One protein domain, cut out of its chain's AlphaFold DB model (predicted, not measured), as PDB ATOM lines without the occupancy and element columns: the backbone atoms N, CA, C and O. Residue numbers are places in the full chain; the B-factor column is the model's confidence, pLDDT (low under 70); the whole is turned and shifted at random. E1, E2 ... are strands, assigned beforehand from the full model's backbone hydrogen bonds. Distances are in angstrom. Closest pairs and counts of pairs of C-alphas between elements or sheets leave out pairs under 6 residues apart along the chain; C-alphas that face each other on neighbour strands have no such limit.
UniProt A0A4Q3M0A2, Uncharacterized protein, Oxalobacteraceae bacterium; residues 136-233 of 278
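What this domain is: This is residues 136 to 233 of the 278 residues of an uncharacterized protein of Oxalobacteraceae bacterium (UniProt A0A4Q3M0A2). With little regular structure, this is a rod: a long, bent two-strand hairpin, E1 and E2, ends in loops 148 to 171, and a small sheet, E4 - E3 - E5, lies toward the other end with loop 207 to 228. The 98 printed residues have strands E1 to E5 in order, antiparallel in both sheets, and no named helix; the class is all strand, with only 39 residues in named elements. It is extended, radius of gyration of the C-alphas 19.5 A, spans 55 by 27 by 25 A.

Where its parts are: Find C-alpha 136 at (-19.287, -4.468, 4.659); E1 runs 26.0 A to 147, bending 94 degrees at 143. E2, 172 to 185, 22.5 A, bends 113 degrees at 176. Next come E3, 195 to 200, 14.1 A; E4, 203 to 206, 9.9 A; and E5, 229 to 231, 6.5 A, ending at (-25.729, -2.797, 8.014).

How they stand to each other: Within hydrogen-bond range, see N 139 and O 181 in hairpin E1 and E2, 2.8 A; N 198 and O 205 in hairpin E3 and E4, 2.9 A; N 196 and O 230 between E3 and E5, 2.8 A. E2 and E4 are apart.

The domain as a whole: The farthest C-alphas, Cys 166 and Glu 224, are 57.2 A apart. The printed part has no cut; links E1 to E2 and E4 to E5 are long. Residues 215 to 225 have pLDDT under 70.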
ATOM      1  N   VAL A 136     -19.169  -5.494   5.689       94.19
ATOM      2  CA  VAL A 136     -19.287  -4.468   4.659       94.19
ATOM      3  C   VAL A 136     -18.099  -3.522   4.737       94.19
ATOM      4  O   VAL A 136     -17.515  -3.313   5.798       94.19
ATOM      5  N   SER A 137     -17.739  -2.926   3.611       91.38
ATOM      6  CA  SER A 137     -16.749  -1.857   3.553       91.38
ATOM      7  C   SER A 137     -17.277  -0.717   2.700       91.38
ATOM      8  O   SER A 137     -17.926  -0.952   1.681       91.38
ATOM      9  N   ALA A 138     -16.988   0.516   3.107       89.56
ATOM     10  CA  ALA A 138     -17.279   1.696   2.309       89.56
ATOM     11  C   ALA A 138     -16.087   2.038   1.415       89.56
ATOM     12  O   ALA A 138     -14.964   2.206   1.892       89.56
ATOM     13  N   GLY A 139     -16.350   2.179   0.121       89.00
ATOM     14  CA  GLY A 139     -15.463   2.848  -0.815       89.00
ATOM     15  C   GLY A 139     -15.746   4.344  -0.810       89.00
ATOM     16  O   GLY A 139     -16.893   4.769  -0.968       89.00
ATOM     17  N   MET A 140     -14.700   5.146  -0.639       90.56
ATOM     18  CA  MET A 140     -14.780   6.603  -0.587       90.56
ATOM     19  C   MET A 140     -13.754   7.225  -1.533       90.56
ATOM     20  O   MET A 140     -12.636   6.722  -1.657       90.56
ATOM     21  N   ILE A 141     -14.125   8.330  -2.175       91.81
ATOM     22  CA  ILE A 141     -13.193   9.194  -2.901       91.81
ATOM     23  C   ILE A 141     -12.700  10.240  -1.906       91.81
ATOM     24  O   ILE A 141     -13.487  11.021  -1.378       91.81
ATOM     25  N   VAL A 142     -11.398  10.235  -1.634       91.19
ATOM     26  CA  VAL A 142     -10.755  11.161  -0.696       91.19
ATOM     27  C   VAL A 142      -9.904  12.134  -1.493       91.19
ATOM     28  O   VAL A 142      -8.995  11.699  -2.201       91.19
ATOM     29  N   ARG A 143     -10.174  13.439  -1.383       92.25
ATOM     30  CA  ARG A 143      -9.364  14.442  -2.094       92.25
ATOM     31  C   ARG A 143      -8.128  14.865  -1.311       92.25
ATOM     32  O   ARG A 143      -7.129  15.217  -1.932       92.25
ATOM     33  N   ARG A 144      -8.195  14.856   0.024       93.00
ATOM     34  CA  ARG A 144      -7.104  15.311   0.896       93.00
ATOM     35  C   ARG A 144      -6.935  14.418   2.114       93.00
ATOM     36  O   ARG A 144      -7.912  13.921   2.680       93.00
ATOM     37  N   GLN A 145      -5.690  14.246   2.534       93.25
ATOM     38  CA  GLN A 145      -5.321  13.427   3.680       93.25
ATOM     39  C   GLN A 145      -4.429  14.242   4.610       93.25
ATOM     40  O   GLN A 145      -3.372  14.715   4.212       93.25
ATOM     41  N   ILE A 146      -4.840  14.399   5.862       94.38
ATOM     42  CA  ILE A 146      -4.183  15.281   6.827       94.38
ATOM     43  C   ILE A 146      -3.605  14.438   7.962       94.38
ATOM     44  O   ILE A 146      -4.300  13.606   8.549       94.38
ATOM     45  N   CYS A 147      -2.335  14.651   8.295       94.56
ATOM     46  CA  CYS A 147      -1.707  14.012   9.448       94.56
ATOM     47  C   CYS A 147      -2.286  14.566  10.760       94.56
ATOM     48  O   CYS A 147      -2.325  15.780  10.957       94.56
ATOM     49  N   SER A 148      -2.674  13.702  11.703       92.94
ATOM     50  CA  SER A 148      -3.172  14.156  13.011       92.94
ATOM     51  C   SER A 148      -2.111  14.828  13.891       92.94
ATOM     52  O   SER A 148      -2.462  15.666  14.724       92.94
ATOM     53  N   ILE A 149      -0.831  14.493  13.689       93.38
ATOM     54  CA  ILE A 149       0.291  14.985  14.500       93.38
ATOM     55  C   ILE A 149       0.753  16.367  14.033       93.38
ATOM     56  O   ILE A 149       0.704  17.314  14.813       93.38
ATOM     57  N   CYS A 150       1.178  16.511  12.772       93.50
ATOM     58  CA  CYS A 150       1.697  17.789  12.261       93.50
ATOM     59  C   CYS A 150       0.665  18.656  11.537       93.50
ATOM     60  O   CYS A 150       0.943  19.823  11.294       93.50
ATOM     61  N   ARG A 151      -0.521  18.121  11.212       94.19
ATOM     62  CA  ARG A 151      -1.584  18.811  10.451       94.19
ATOM     63  C   ARG A 151      -1.232  19.169   9.000       94.19
ATOM     64  O   ARG A 151      -2.045  19.810   8.336       94.19
ATOM     65  N   ASP A 152      -0.099  18.694   8.490       94.44
ATOM     66  CA  ASP A 152       0.263  18.797   7.075       94.44
ATOM     67  C   ASP A 152      -0.415  17.714   6.222       94.44
ATOM     68  O   ASP A 152      -1.019  16.763   6.735       94.44
ATOM     69  N   GLU A 153      -0.287  17.849   4.899       94.75
ATOM     70  CA  GLU A 153      -0.693  16.812   3.952       94.75
ATOM     71  C   GLU A 153       0.098  15.526   4.233       94.75
ATOM     72  O   GLU A 153       1.331  15.519   4.239       94.75
ATOM     73  N   TYR A 154      -0.616  14.427   4.464       92.69
ATOM     74  CA  TYR A 154      -0.044  13.175   4.949       92.69
ATOM     75  C   TYR A 154       1.028  12.621   4.000       92.69
ATOM     76  O   TYR A 154       2.054  12.124   4.454       92.69
ATOM     77  N   ALA A 155       0.838  12.788   2.686       92.06
ATOM     78  CA  ALA A 155       1.795  12.367   1.663       92.06
ATOM     79  C   ALA A 155       3.148  13.106   1.717       92.06
ATOM     80  O   ALA A 155       4.114  12.637   1.120       92.06
ATOM     81  N   ALA A 156       3.214  14.251   2.400       93.56
ATOM     82  CA  ALA A 156       4.411  15.079   2.520       93.56
ATOM     83  C   ALA A 156       5.042  15.042   3.925       93.56
ATOM     84  O   ALA A 156       6.025  15.745   4.157       93.56
ATOM     85  N   CYS A 157       4.493  14.262   4.863       94.56
ATOM     86  CA  CYS A 157       4.976  14.195   6.242       94.56
ATOM     87  C   CYS A 157       5.723  12.883   6.542       94.56
ATOM     88  O   CYS A 157       5.451  11.851   5.934       94.56
ATOM     89  N   ASP A 158       6.609  12.906   7.544       95.19
ATOM     90  CA  ASP A 158       7.368  11.725   7.996       95.19
ATOM     91  C   ASP A 158       6.625  10.883   9.057       95.19
ATOM     92  O   ASP A 158       7.140   9.877   9.560       95.19
ATOM     93  N   HIS A 159       5.414  11.291   9.446       94.44
ATOM     94  CA  HIS A 159       4.624  10.576  10.442       94.44
ATOM     95  C   HIS A 159       3.947   9.351   9.828       94.44
ATOM     96  O   HIS A 159       3.308   9.417   8.782       94.44
ATOM     97  N   LEU A 160       4.034   8.221  10.524       94.38
ATOM     98  CA  LEU A 160       3.452   6.960  10.095       94.38
ATOM     99  C   LEU A 160       2.164   6.695  10.867       94.38
ATOM    100  O   LEU A 160       2.176   6.601  12.098       94.38
ATOM    101  N   ALA A 161       1.059   6.512  10.145       92.31
ATOM    102  CA  ALA A 161      -0.216   6.138  10.738       92.31
ATOM    103  C   ALA A 161      -0.074   4.897  11.640       92.31
ATOM    104  O   ALA A 161       0.555   3.895  11.297       92.31
ATOM    105  N   GLY A 162      -0.652   4.990  12.831       90.38
ATOM    106  CA  GLY A 162      -0.596   3.977  13.868       90.38
ATOM    107  C   GLY A 162       0.689   3.958  14.701       90.38
ATOM    108  O   GLY A 162       0.771   3.139  15.622       90.38
ATOM    109  N   LYS A 163       1.675   4.824  14.439       94.62
ATOM    110  CA  LYS A 163       2.842   4.988  15.320       94.62
ATOM    111  C   LYS A 163       2.581   6.028  16.419       94.62
ATOM    112  O   LYS A 163       1.816   6.966  16.190       94.62
ATOM    113  N   PRO A 164       3.175   5.841  17.610       95.25
ATOM    114  CA  PRO A 164       3.049   6.768  18.722       95.25
ATOM    115  C   PRO A 164       4.051   7.925  18.601       95.25
ATOM    116  O   PRO A 164       5.224   7.717  18.287       95.25
ATOM    117  N   TYR A 165       3.594   9.136  18.901       94.81
ATOM    118  CA  TYR A 165       4.366  10.373  18.891       94.81
ATOM    119  C   TYR A 165       4.010  11.177  20.141       94.81
ATOM    120  O   TYR A 165       2.925  11.744  20.226       94.81
ATOM    121  N   CYS A 166       4.913  11.177  21.127       94.44
ATOM    122  CA  CYS A 166       4.772  11.889  22.401       94.44
ATOM    123  C   CYS A 166       3.393  11.702  23.071       94.44
ATOM    124  O   CYS A 166       2.702  12.655  23.416       94.44
ATOM    125  N   GLY A 167       2.966  10.449  23.228       94.50
ATOM    126  CA  GLY A 167       1.711  10.114  23.899       94.50
ATOM    127  C   GLY A 167       0.456  10.211  23.031       94.50
ATOM    128  O   GLY A 167      -0.637  10.121  23.585       94.50
ATOM    129  N   ARG A 168       0.571  10.347  21.705       94.50
ATOM    130  CA  ARG A 168      -0.565  10.307  20.759       94.50
ATOM    131  C   ARG A 168      -0.302   9.345  19.612       94.50
ATOM    132  O   ARG A 168       0.857   9.144  19.254       94.50
ATOM    133  N   PHE A 169      -1.334   8.768  19.001       95.12
ATOM    134  CA  PHE A 169      -1.141   8.010  17.761       95.12
ATOM    135  C   PHE A 169      -1.284   8.920  16.546       95.12
ATOM    136  O   PHE A 169      -2.196   9.736  16.458       95.12
ATOM    137  N   CYS A 170      -0.419   8.731  15.551       94.00
ATOM    138  CA  CYS A 170      -0.680   9.318  14.245       94.00
ATOM    139  C   CYS A 170      -1.859   8.594  13.587       94.00
ATOM    140  O   CYS A 170      -1.869   7.367  13.489       94.00
ATOM    141  N   TYR A 171      -2.817   9.348  13.071       91.94
ATOM    142  CA  TYR A 171      -3.873   8.866  12.191       91.94
ATOM    143  C   TYR A 171      -4.024   9.818  11.008       91.94
ATOM    144  O   TYR A 171      -3.546  10.955  11.029       91.94
ATOM    145  N   VAL A 172      -4.663   9.319   9.954       91.25
ATOM    146  CA  VAL A 172      -4.938  10.098   8.748       91.25
ATOM    147  C   VAL A 172      -6.361  10.621   8.844       91.25
ATOM    148  O   VAL A 172      -7.317   9.851   8.768       91.25
ATOM    149  N   ALA A 173      -6.501  11.928   9.025       90.75
ATOM    150  CA  ALA A 173      -7.780  12.603   8.904       90.75
ATOM    151  C   ALA A 173      -8.098  12.788   7.416       90.75
ATOM    152  O   ALA A 173      -7.341  13.416   6.676       90.75
ATOM    153  N   LEU A 174      -9.208  12.213   6.968       89.94
ATOM    154  CA  LEU A 174      -9.668  12.343   5.589       89.94
ATOM    155  C   LEU A 174     -10.472  13.641   5.460       89.94
ATOM    156  O   LEU A 174     -11.381  13.882   6.255       89.94
ATOM    157  N   ALA A 175     -10.141  14.466   4.471       87.38
ATOM    158  CA  ALA A 175     -10.849  15.704   4.166       87.38
ATOM    159  C   ALA A 175     -11.419  15.655   2.742       87.38
ATOM    160  O   ALA A 175     -10.847  15.019   1.852       87.38
ATOM    161  N   ASP A 176     -12.558  16.329   2.552       89.56
ATOM    162  CA  ASP A 176     -13.307  16.372   1.292       89.56
ATOM    163  C   ASP A 176     -13.619  14.960   0.764       89.56
ATOM    164  O   ASP A 176     -13.142  14.531  -0.290       89.56
ATOM    165  N   VAL A 177     -14.377  14.210   1.571       89.06
ATOM    166  CA  VAL A 177     -14.698  12.801   1.334       89.06
ATOM    167  C   VAL A 177     -16.053  12.670   0.652       89.06
ATOM    168  O   VAL A 177     -17.058  13.173   1.154       89.06
ATOM    169  N   GLU A 178     -16.094  11.939  -0.458       90.62
ATOM    170  CA  GLU A 178     -17.325  11.612  -1.178       90.62
ATOM    171  C   GLU A 178     -17.581  10.096  -1.130       90.62
ATOM    172  O   GLU A 178     -16.675   9.306  -1.427       90.62
ATOM    173  N   PRO A 179     -18.796   9.648  -0.762       89.19
ATOM    174  CA  PRO A 179     -19.133   8.231  -0.801       89.19
ATOM    175  C   PRO A 179     -19.150   7.732  -2.254       89.19
ATOM    176  O   PRO A 179     -19.675   8.403  -3.141       89.19
ATOM    177  N   ASN A 180     -18.594   6.545  -2.502       91.69
ATOM    178  CA  ASN A 180     -18.559   5.940  -3.836       91.69
ATOM    179  C   ASN A 180     -19.395   4.661  -3.913       91.69
ATOM    180  O   ASN A 180     -20.284   4.559  -4.753       91.69
ATOM    181  N   HIS A 181     -19.119   3.693  -3.040       90.12
ATOM    182  CA  HIS A 181     -19.841   2.422  -3.013       90.12
ATOM    183  C   HIS A 181     -19.791   1.772  -1.629       90.12
ATOM    184  O   HIS A 181     -19.014   2.167  -0.761       90.12
ATOM    185  N   VAL A 182     -20.597   0.728  -1.454       90.75
ATOM    186  CA  VAL A 182     -20.500  -0.218  -0.340       90.75
ATOM    187  C   VAL A 182     -20.288  -1.603  -0.937       90.75
ATOM    188  O   VAL A 182     -20.979  -1.977  -1.883       90.75
ATOM    189  N   ALA A 183     -19.322  -2.346  -0.412       92.38
ATOM    190  CA  ALA A 183     -18.995  -3.695  -0.860       92.38
ATOM    191  C   ALA A 183     -19.163  -4.700   0.279       92.38
ATOM    192  O   ALA A 183     -18.833  -4.401   1.427       92.38
ATOM    193  N   LEU A 184     -19.630  -5.905  -0.053       93.88
ATOM    194  CA  LEU A 184     -19.519  -7.068   0.827       93.88
ATOM    195  C   LEU A 184     -18.071  -7.558   0.806       93.88
ATOM    196  O   LEU A 184     -17.477  -7.686  -0.266       93.88
ATOM    197  N   VAL A 185     -17.506  -7.819   1.980       94.56
ATOM    198  CA  VAL A 185     -16.110  -8.251   2.122       94.56
ATOM    199  C   VAL A 185     -15.979  -9.336   3.182       94.56
ATOM    200  O   VAL A 185     -16.754  -9.373   4.137       94.56
ATOM    201  N   ASP A 186     -14.962 -10.182   3.039       91.00
ATOM    202  CA  ASP A 186     -14.628 -11.200   4.044       91.00
ATOM    203  C   ASP A 186     -13.756 -10.624   5.168       91.00
ATOM    204  O   ASP A 186     -13.878 -10.997   6.334       91.00
ATOM    205  N   VAL A 187     -12.864  -9.690   4.819       91.12
ATOM    206  CA  VAL A 187     -11.906  -9.076   5.745       91.12
ATOM    207  C   VAL A 187     -12.046  -7.553   5.664       91.12
ATOM    208  O   VAL A 187     -11.425  -6.930   4.802       91.12
ATOM    209  N   PRO A 188     -12.872  -6.927   6.524       91.88
ATOM    210  CA  PRO A 188     -13.005  -5.478   6.542       91.88
ATOM    211  C   PRO A 188     -11.811  -4.826   7.248       91.88
ATOM    212  O   PRO A 188     -11.213  -5.406   8.157       91.88
ATOM    213  N   ALA A 189     -11.519  -3.572   6.896       87.62
ATOM    214  CA  ALA A 189     -10.574  -2.749   7.655       87.62
ATOM    215  C   ALA A 189     -11.087  -2.446   9.078       87.62
ATOM    216  O   ALA A 189     -10.299  -2.329  10.012       87.62
ATOM    217  N   ASN A 190     -12.411  -2.346   9.242       90.06
ATOM    218  CA  ASN A 190     -13.076  -2.155  10.524       90.06
ATOM    219  C   ASN A 190     -14.146  -3.239  10.727       90.06
ATOM    220  O   ASN A 190     -15.136  -3.292  10.001       90.06
ATOM    221  N   ARG A 191     -13.962  -4.089  11.742       92.31
ATOM    222  CA  ARG A 191     -14.864  -5.211  12.060       92.31
ATOM    223  C   ARG A 191     -16.194  -4.789  12.693       92.31
ATOM    224  O   ARG A 191     -17.088  -5.620  12.841       92.31
ATOM    225  N   HIS A 192     -16.372  -3.510  13.024       93.75
ATOM    226  CA  HIS A 192     -17.696  -2.963  13.330       93.75
ATOM    227  C   HIS A 192     -18.596  -2.915  12.090       93.75
ATOM    228  O   HIS A 192     -19.817  -2.987  12.225       93.75
ATOM    229  N   CYS A 193     -18.009  -2.825  10.891       93.81
ATOM    230  CA  CYS A 193     -18.749  -2.704   9.643       93.81
ATOM    231  C   CYS A 193     -19.327  -4.054   9.206       93.81
ATOM    232  O   CYS A 193     -18.685  -4.816   8.483       93.81
ATOM    233  N   ARG A 194     -20.543  -4.363   9.658       95.19
ATOM    234  CA  ARG A 194     -21.193  -5.669   9.468       95.19
ATOM    235  C   ARG A 194     -22.663  -5.550   9.093       95.19
ATOM    236  O   ARG A 194     -23.294  -4.518   9.331       95.19
ATOM    237  N   ILE A 195     -23.215  -6.640   8.567       94.88
ATOM    238  CA  ILE A 195     -24.663  -6.839   8.483       94.88
ATOM    239  C   ILE A 195     -25.211  -7.110   9.893       94.88
ATOM    240  O   ILE A 195     -24.751  -8.027  10.572       94.88
ATOM    241  N   LEU A 196     -26.192  -6.318  10.327       94.19
ATOM    242  CA  LEU A 196     -26.890  -6.489  11.607       94.19
ATOM    243  C   LEU A 196     -28.100  -7.408  11.474       94.19
ATOM    244  O   LEU A 196     -28.390  -8.214  12.360       94.19
ATOM    245  N   SER A 197     -28.830  -7.283  10.370       93.62
ATOM    246  CA  SER A 197     -30.060  -8.030  10.162       93.62
ATOM    247  C   SER A 197     -30.373  -8.216   8.683       93.62
ATOM    248  O   SER A 197     -29.924  -7.451   7.827       93.62
ATOM    249  N   VAL A 198     -31.145  -9.258   8.390       92.31
ATOM    250  CA  VAL A 198     -31.587  -9.617   7.041       92.31
ATOM    251  C   VAL A 198     -33.101  -9.769   7.020       92.31
ATOM    252  O   VAL A 198     -33.693 -10.290   7.969       92.31
ATOM    253  N   SER A 199     -33.740  -9.310   5.950       89.38
ATOM    254  CA  SER A 199     -35.177  -9.493   5.761       89.38
ATOM    255  C   SER A 199     -35.507 -10.958   5.488       89.38
ATOM    256  O   SER A 199     -34.818 -11.650   4.739       89.38
ATOM    257  N   THR A 200     -36.583 -11.427   6.106       85.00
ATOM    258  CA  THR A 200     -37.169 -12.757   5.935       85.00
ATOM    259  C   THR A 200     -38.661 -12.611   5.623       85.00
ATOM    260  O   THR A 200     -39.244 -11.568   5.918       85.00
ATOM    261  N   PRO A 201     -39.341 -13.651   5.105       82.94
ATOM    262  CA  PRO A 201     -40.787 -13.583   4.840       82.94
ATOM    263  C   PRO A 201     -41.641 -13.227   6.069       82.94
ATOM    264  O   PRO A 201     -42.771 -12.774   5.943       82.94
ATOM    265  N   THR A 202     -41.106 -13.464   7.267       82.75
ATOM    266  CA  THR A 202     -41.783 -13.271   8.555       82.75
ATOM    267  C   THR A 202     -41.350 -12.007   9.305       82.75
ATOM    268  O   THR A 202     -41.791 -11.817  10.437       82.75
ATOM    269  N   GLY A 203     -40.469 -11.177   8.737       87.19
ATOM    270  CA  GLY A 203     -39.967  -9.963   9.388       87.19
ATOM    271  C   GLY A 203     -38.478  -9.729   9.156       87.19
ATOM    272  O   GLY A 203     -37.937 -10.046   8.100       87.19
ATOM    273  N   GLN A 204     -37.796  -9.161  10.144       89.69
ATOM    274  CA  GLN A 204     -36.365  -8.881  10.081       89.69
ATOM    275  C   GLN A 204     -35.627  -9.755  11.094       89.69
ATOM    276  O   GLN A 204     -35.905  -9.709  12.292       89.69
ATOM    277  N   ARG A 205     -34.692 -10.582  10.618       92.88
ATOM    278  CA  ARG A 205     -33.896 -11.474  11.465       92.88
ATOM    279  C   ARG A 205     -32.578 -10.809  11.835       92.88
ATOM    280  O   ARG A 205     -31.772 -10.523  10.951       92.88
ATOM    281  N   ASN A 206     -32.324 -10.625  13.126       94.06
ATOM    282  CA  ASN A 206     -31.017 -10.193  13.622       94.06
ATOM    283  C   ASN A 206     -29.980 -11.321  13.443       94.06
ATOM    284  O   ASN A 206     -30.238 -12.469  13.812       94.06
ATOM    285  N   VAL A 207     -28.816 -11.005  12.869       94.31
ATOM    286  CA  VAL A 207     -27.769 -11.991  12.529       94.31
ATOM    287  C   VAL A 207     -27.143 -12.608  13.785       94.31
ATOM    288  O   VAL A 207     -26.847 -13.799  13.805       94.31
ATOM    289  N   MET A 208     -26.980 -11.814  14.842       94.06
ATOM    290  CA  MET A 208     -26.336 -12.215  16.098       94.06
ATOM    291  C   MET A 208     -27.204 -13.144  16.952       94.06
ATOM    292  O   MET A 208     -26.716 -14.133  17.492       94.06
ATOM    293  N   THR A 209     -28.491 -12.828  17.082       93.38
ATOM    294  CA  THR A 209     -29.417 -13.497  18.015       93.38
ATOM    295  C   THR A 209     -30.392 -14.445  17.323       93.38
ATOM    296  O   THR A 209     -31.085 -15.207  17.991       93.38
ATOM    297  N   SER A 210     -30.501 -14.386  15.990       92.75
ATOM    298  CA  SER A 210     -31.536 -15.067  15.194       92.75
ATOM    299  C   SER A 210     -32.987 -14.704  15.549       92.75
ATOM    300  O   SER A 210     -33.914 -15.276  14.969       92.75
ATOM    301  N   ARG A 211     -33.213 -13.735  16.448       92.44
ATOM    302  CA  ARG A 211     -34.549 -13.222  16.767       92.44
ATOM    303  C   ARG A 211     -35.138 -12.529  15.541       92.44
ATOM    304  O   ARG A 211     -34.428 -11.842  14.807       92.44
ATOM    305  N   VAL A 212     -36.439 -12.721  15.338       91.88
ATOM    306  CA  VAL A 212     -37.203 -12.063  14.276       91.88
ATOM    307  C   VAL A 212     -38.089 -10.999  14.906       91.88
ATOM    308  O   VAL A 212     -38.915 -11.319  15.758       91.88
ATOM    309  N   SER A 213     -37.915  -9.748  14.490       88.00
ATOM    310  CA  SER A 213     -38.830  -8.653  14.807       88.00
ATOM    311  C   SER A 213     -39.801  -8.433  13.649       88.00
ATOM    312  O   SER A 213     -39.451  -8.612  12.478       88.00
ATOM    313  N   GLN A 214     -41.040  -8.055  13.968       78.81
ATOM    314  CA  GLN A 214     -41.980  -7.590  12.952       78.81
ATOM    315  C   GLN A 214     -41.510  -6.228  12.430       78.81
ATOM    316  O   GLN A 214     -41.021  -5.404  13.200       78.81
ATOM    317  N   MET A 215     -41.628  -5.996  11.122       60.59
ATOM    318  CA  MET A 215     -41.356  -4.675  10.556       60.59
ATOM    319  C   MET A 215     -42.477  -3.722  10.970       60.59
ATOM    320  O   MET A 215     -43.589  -3.809  10.451       60.59
ATOM    321  N   GLU A 216     -42.194  -2.795  11.878       48.50
ATOM    322  CA  GLU A 216     -43.066  -1.641  12.076       48.50
ATOM    323  C   GLU A 216     -42.874  -0.680  10.891       48.50
ATOM    324  O   GLU A 216     -41.849  -0.015  10.768       48.50
ATOM    325  N   GLY A 217     -43.855  -0.638   9.984       49.31
ATOM    326  CA  GLY A 217     -44.022   0.472   9.039       49.31
ATOM    327  C   GLY A 217     -43.080   0.526   7.832       49.31
ATOM    328  O   GLY A 217     -42.727   1.619   7.403       49.31
ATOM    329  N   SER A 218     -42.682  -0.605   7.246       46.03
ATOM    330  CA  SER A 218     -41.871  -0.582   6.022       46.03
ATOM    331  C   SER A 218     -42.748  -0.751   4.770       46.03
ATOM    332  O   SER A 218     -43.225  -1.849   4.481       46.03
ATOM    333  N   GLU A 219     -42.932   0.336   4.017       45.00
ATOM    334  CA  GLU A 219     -43.498   0.392   2.654       45.00
ATOM    335  C   GLU A 219     -42.543  -0.219   1.602       45.00
ATOM    336  O   GLU A 219     -42.372   0.315   0.509       45.00
ATOM    337  N   PHE A 220     -41.854  -1.316   1.920       50.03
ATOM    338  CA  PHE A 220     -40.994  -1.996   0.956       50.03
ATOM    339  C   PHE A 220     -41.766  -3.163   0.349       50.03
ATOM    340  O   PHE A 220     -41.931  -4.211   0.971       50.03
ATOM    341  N   GLU A 221     -42.255  -2.975  -0.878       48.91
ATOM    342  CA  GLU A 221     -42.757  -4.076  -1.696       48.91
ATOM    343  C   GLU A 221     -41.632  -5.103  -1.879       48.91
ATOM    344  O   GLU A 221     -40.656  -4.880  -2.598       48.91
ATOM    345  N   HIS A 222     -41.749  -6.242  -1.201       54.84
ATOM    346  CA  HIS A 222     -40.855  -7.369  -1.413       54.84
ATOM    347  C   HIS A 222     -41.076  -7.922  -2.823       54.84
ATOM    348  O   HIS A 222     -41.998  -8.699  -3.061       54.84
ATOM    349  N   SER A 223     -40.215  -7.548  -3.769       57.19
ATOM    350  CA  SER A 223     -40.085  -8.323  -5.004       57.19
ATOM    351  C   SER A 223     -39.372  -9.646  -4.691       57.19
ATOM    352  O   SER A 223     -38.409  -9.657  -3.921       57.19
ATOM    353  N   GLU A 224     -39.816 -10.752  -5.294       57.72
ATOM    354  CA  GLU A 224     -39.353 -12.124  -4.994       57.72
ATOM    355  C   GLU A 224     -37.833 -12.359  -5.161       57.72
ATOM    356  O   GLU A 224     -37.326 -13.390  -4.731       57.72
ATOM    357  N   ASN A 225     -37.083 -11.397  -5.717       66.44
ATOM    358  CA  ASN A 225     -35.649 -11.507  -6.012       66.44
ATOM    359  C   ASN A 225     -34.765 -10.462  -5.303       66.44
ATOM    360  O   ASN A 225     -33.633 -10.231  -5.734       66.44
ATOM    361  N   GLN A 226     -35.244  -9.806  -4.243       75.38
ATOM    362  CA  GLN A 226     -34.453  -8.810  -3.510       75.38
ATOM    363  C   GLN A 226     -33.978  -9.317  -2.145       75.38
ATOM    364  O   GLN A 226     -34.768  -9.742  -1.307       75.38
ATOM    365  N   LEU A 227     -32.668  -9.202  -1.901       78.38
ATOM    366  CA  LEU A 227     -32.081  -9.314  -0.569       78.38
ATOM    367  C   LEU A 227     -32.060  -7.923   0.070       78.38
ATOM    368  O   LEU A 227     -31.365  -7.030  -0.414       78.38
ATOM    369  N   VAL A 228     -32.787  -7.758   1.173       84.12
ATOM    370  CA  VAL A 228     -32.750  -6.541   1.989       84.12
ATOM    371  C   VAL A 228     -32.001  -6.850   3.282       84.12
ATOM    372  O   VAL A 228     -32.285  -7.838   3.962       84.12
ATOM    373  N   ALA A 229     -31.010  -6.023   3.601       87.31
ATOM    374  CA  ALA A 229     -30.183  -6.168   4.788       87.31
ATOM    375  C   ALA A 229     -29.924  -4.800   5.423       87.31
ATOM    376  O   ALA A 229     -29.753  -3.801   4.726       87.31
ATOM    377  N   GLN A 230     -29.867  -4.771   6.750       89.56
ATOM    378  CA  GLN A 230     -29.435  -3.604   7.511       89.56
ATOM    379  C   GLN A 230     -27.974  -3.791   7.907       89.56
ATOM    380  O   GLN A 230     -27.598  -4.840   8.430       89.56
ATOM    381  N   SER A 231     -27.154  -2.767   7.696       89.31
ATOM    382  CA  SER A 231     -25.729  -2.797   8.014       89.31
ATOM    383  C   SER A 231     -25.275  -1.531   8.718       89.31
ATOM    384  O   SER A 231     -25.890  -0.477   8.566       89.31
ATOM    385  N   VAL A 232     -24.147  -1.623   9.416       89.56
ATOM    386  CA  VAL A 232     -23.439  -0.466   9.976       89.56
ATOM    387  C   VAL A 232     -22.154  -0.238   9.196       89.56
ATOM    388  O   VAL A 232     -21.459  -1.187   8.844       89.56
ATOM    389  N   ILE A 233     -21.836   1.031   8.948       84.06
ATOM    390  CA  ILE A 233     -20.548   1.477   8.417       84.06
ATOM    391  C   ILE A 233     -19.991   2.484   9.415       84.06
ATOM    392  O   ILE A 233     -20.547   3.565   9.589       84.06
TER     393      ILE A 233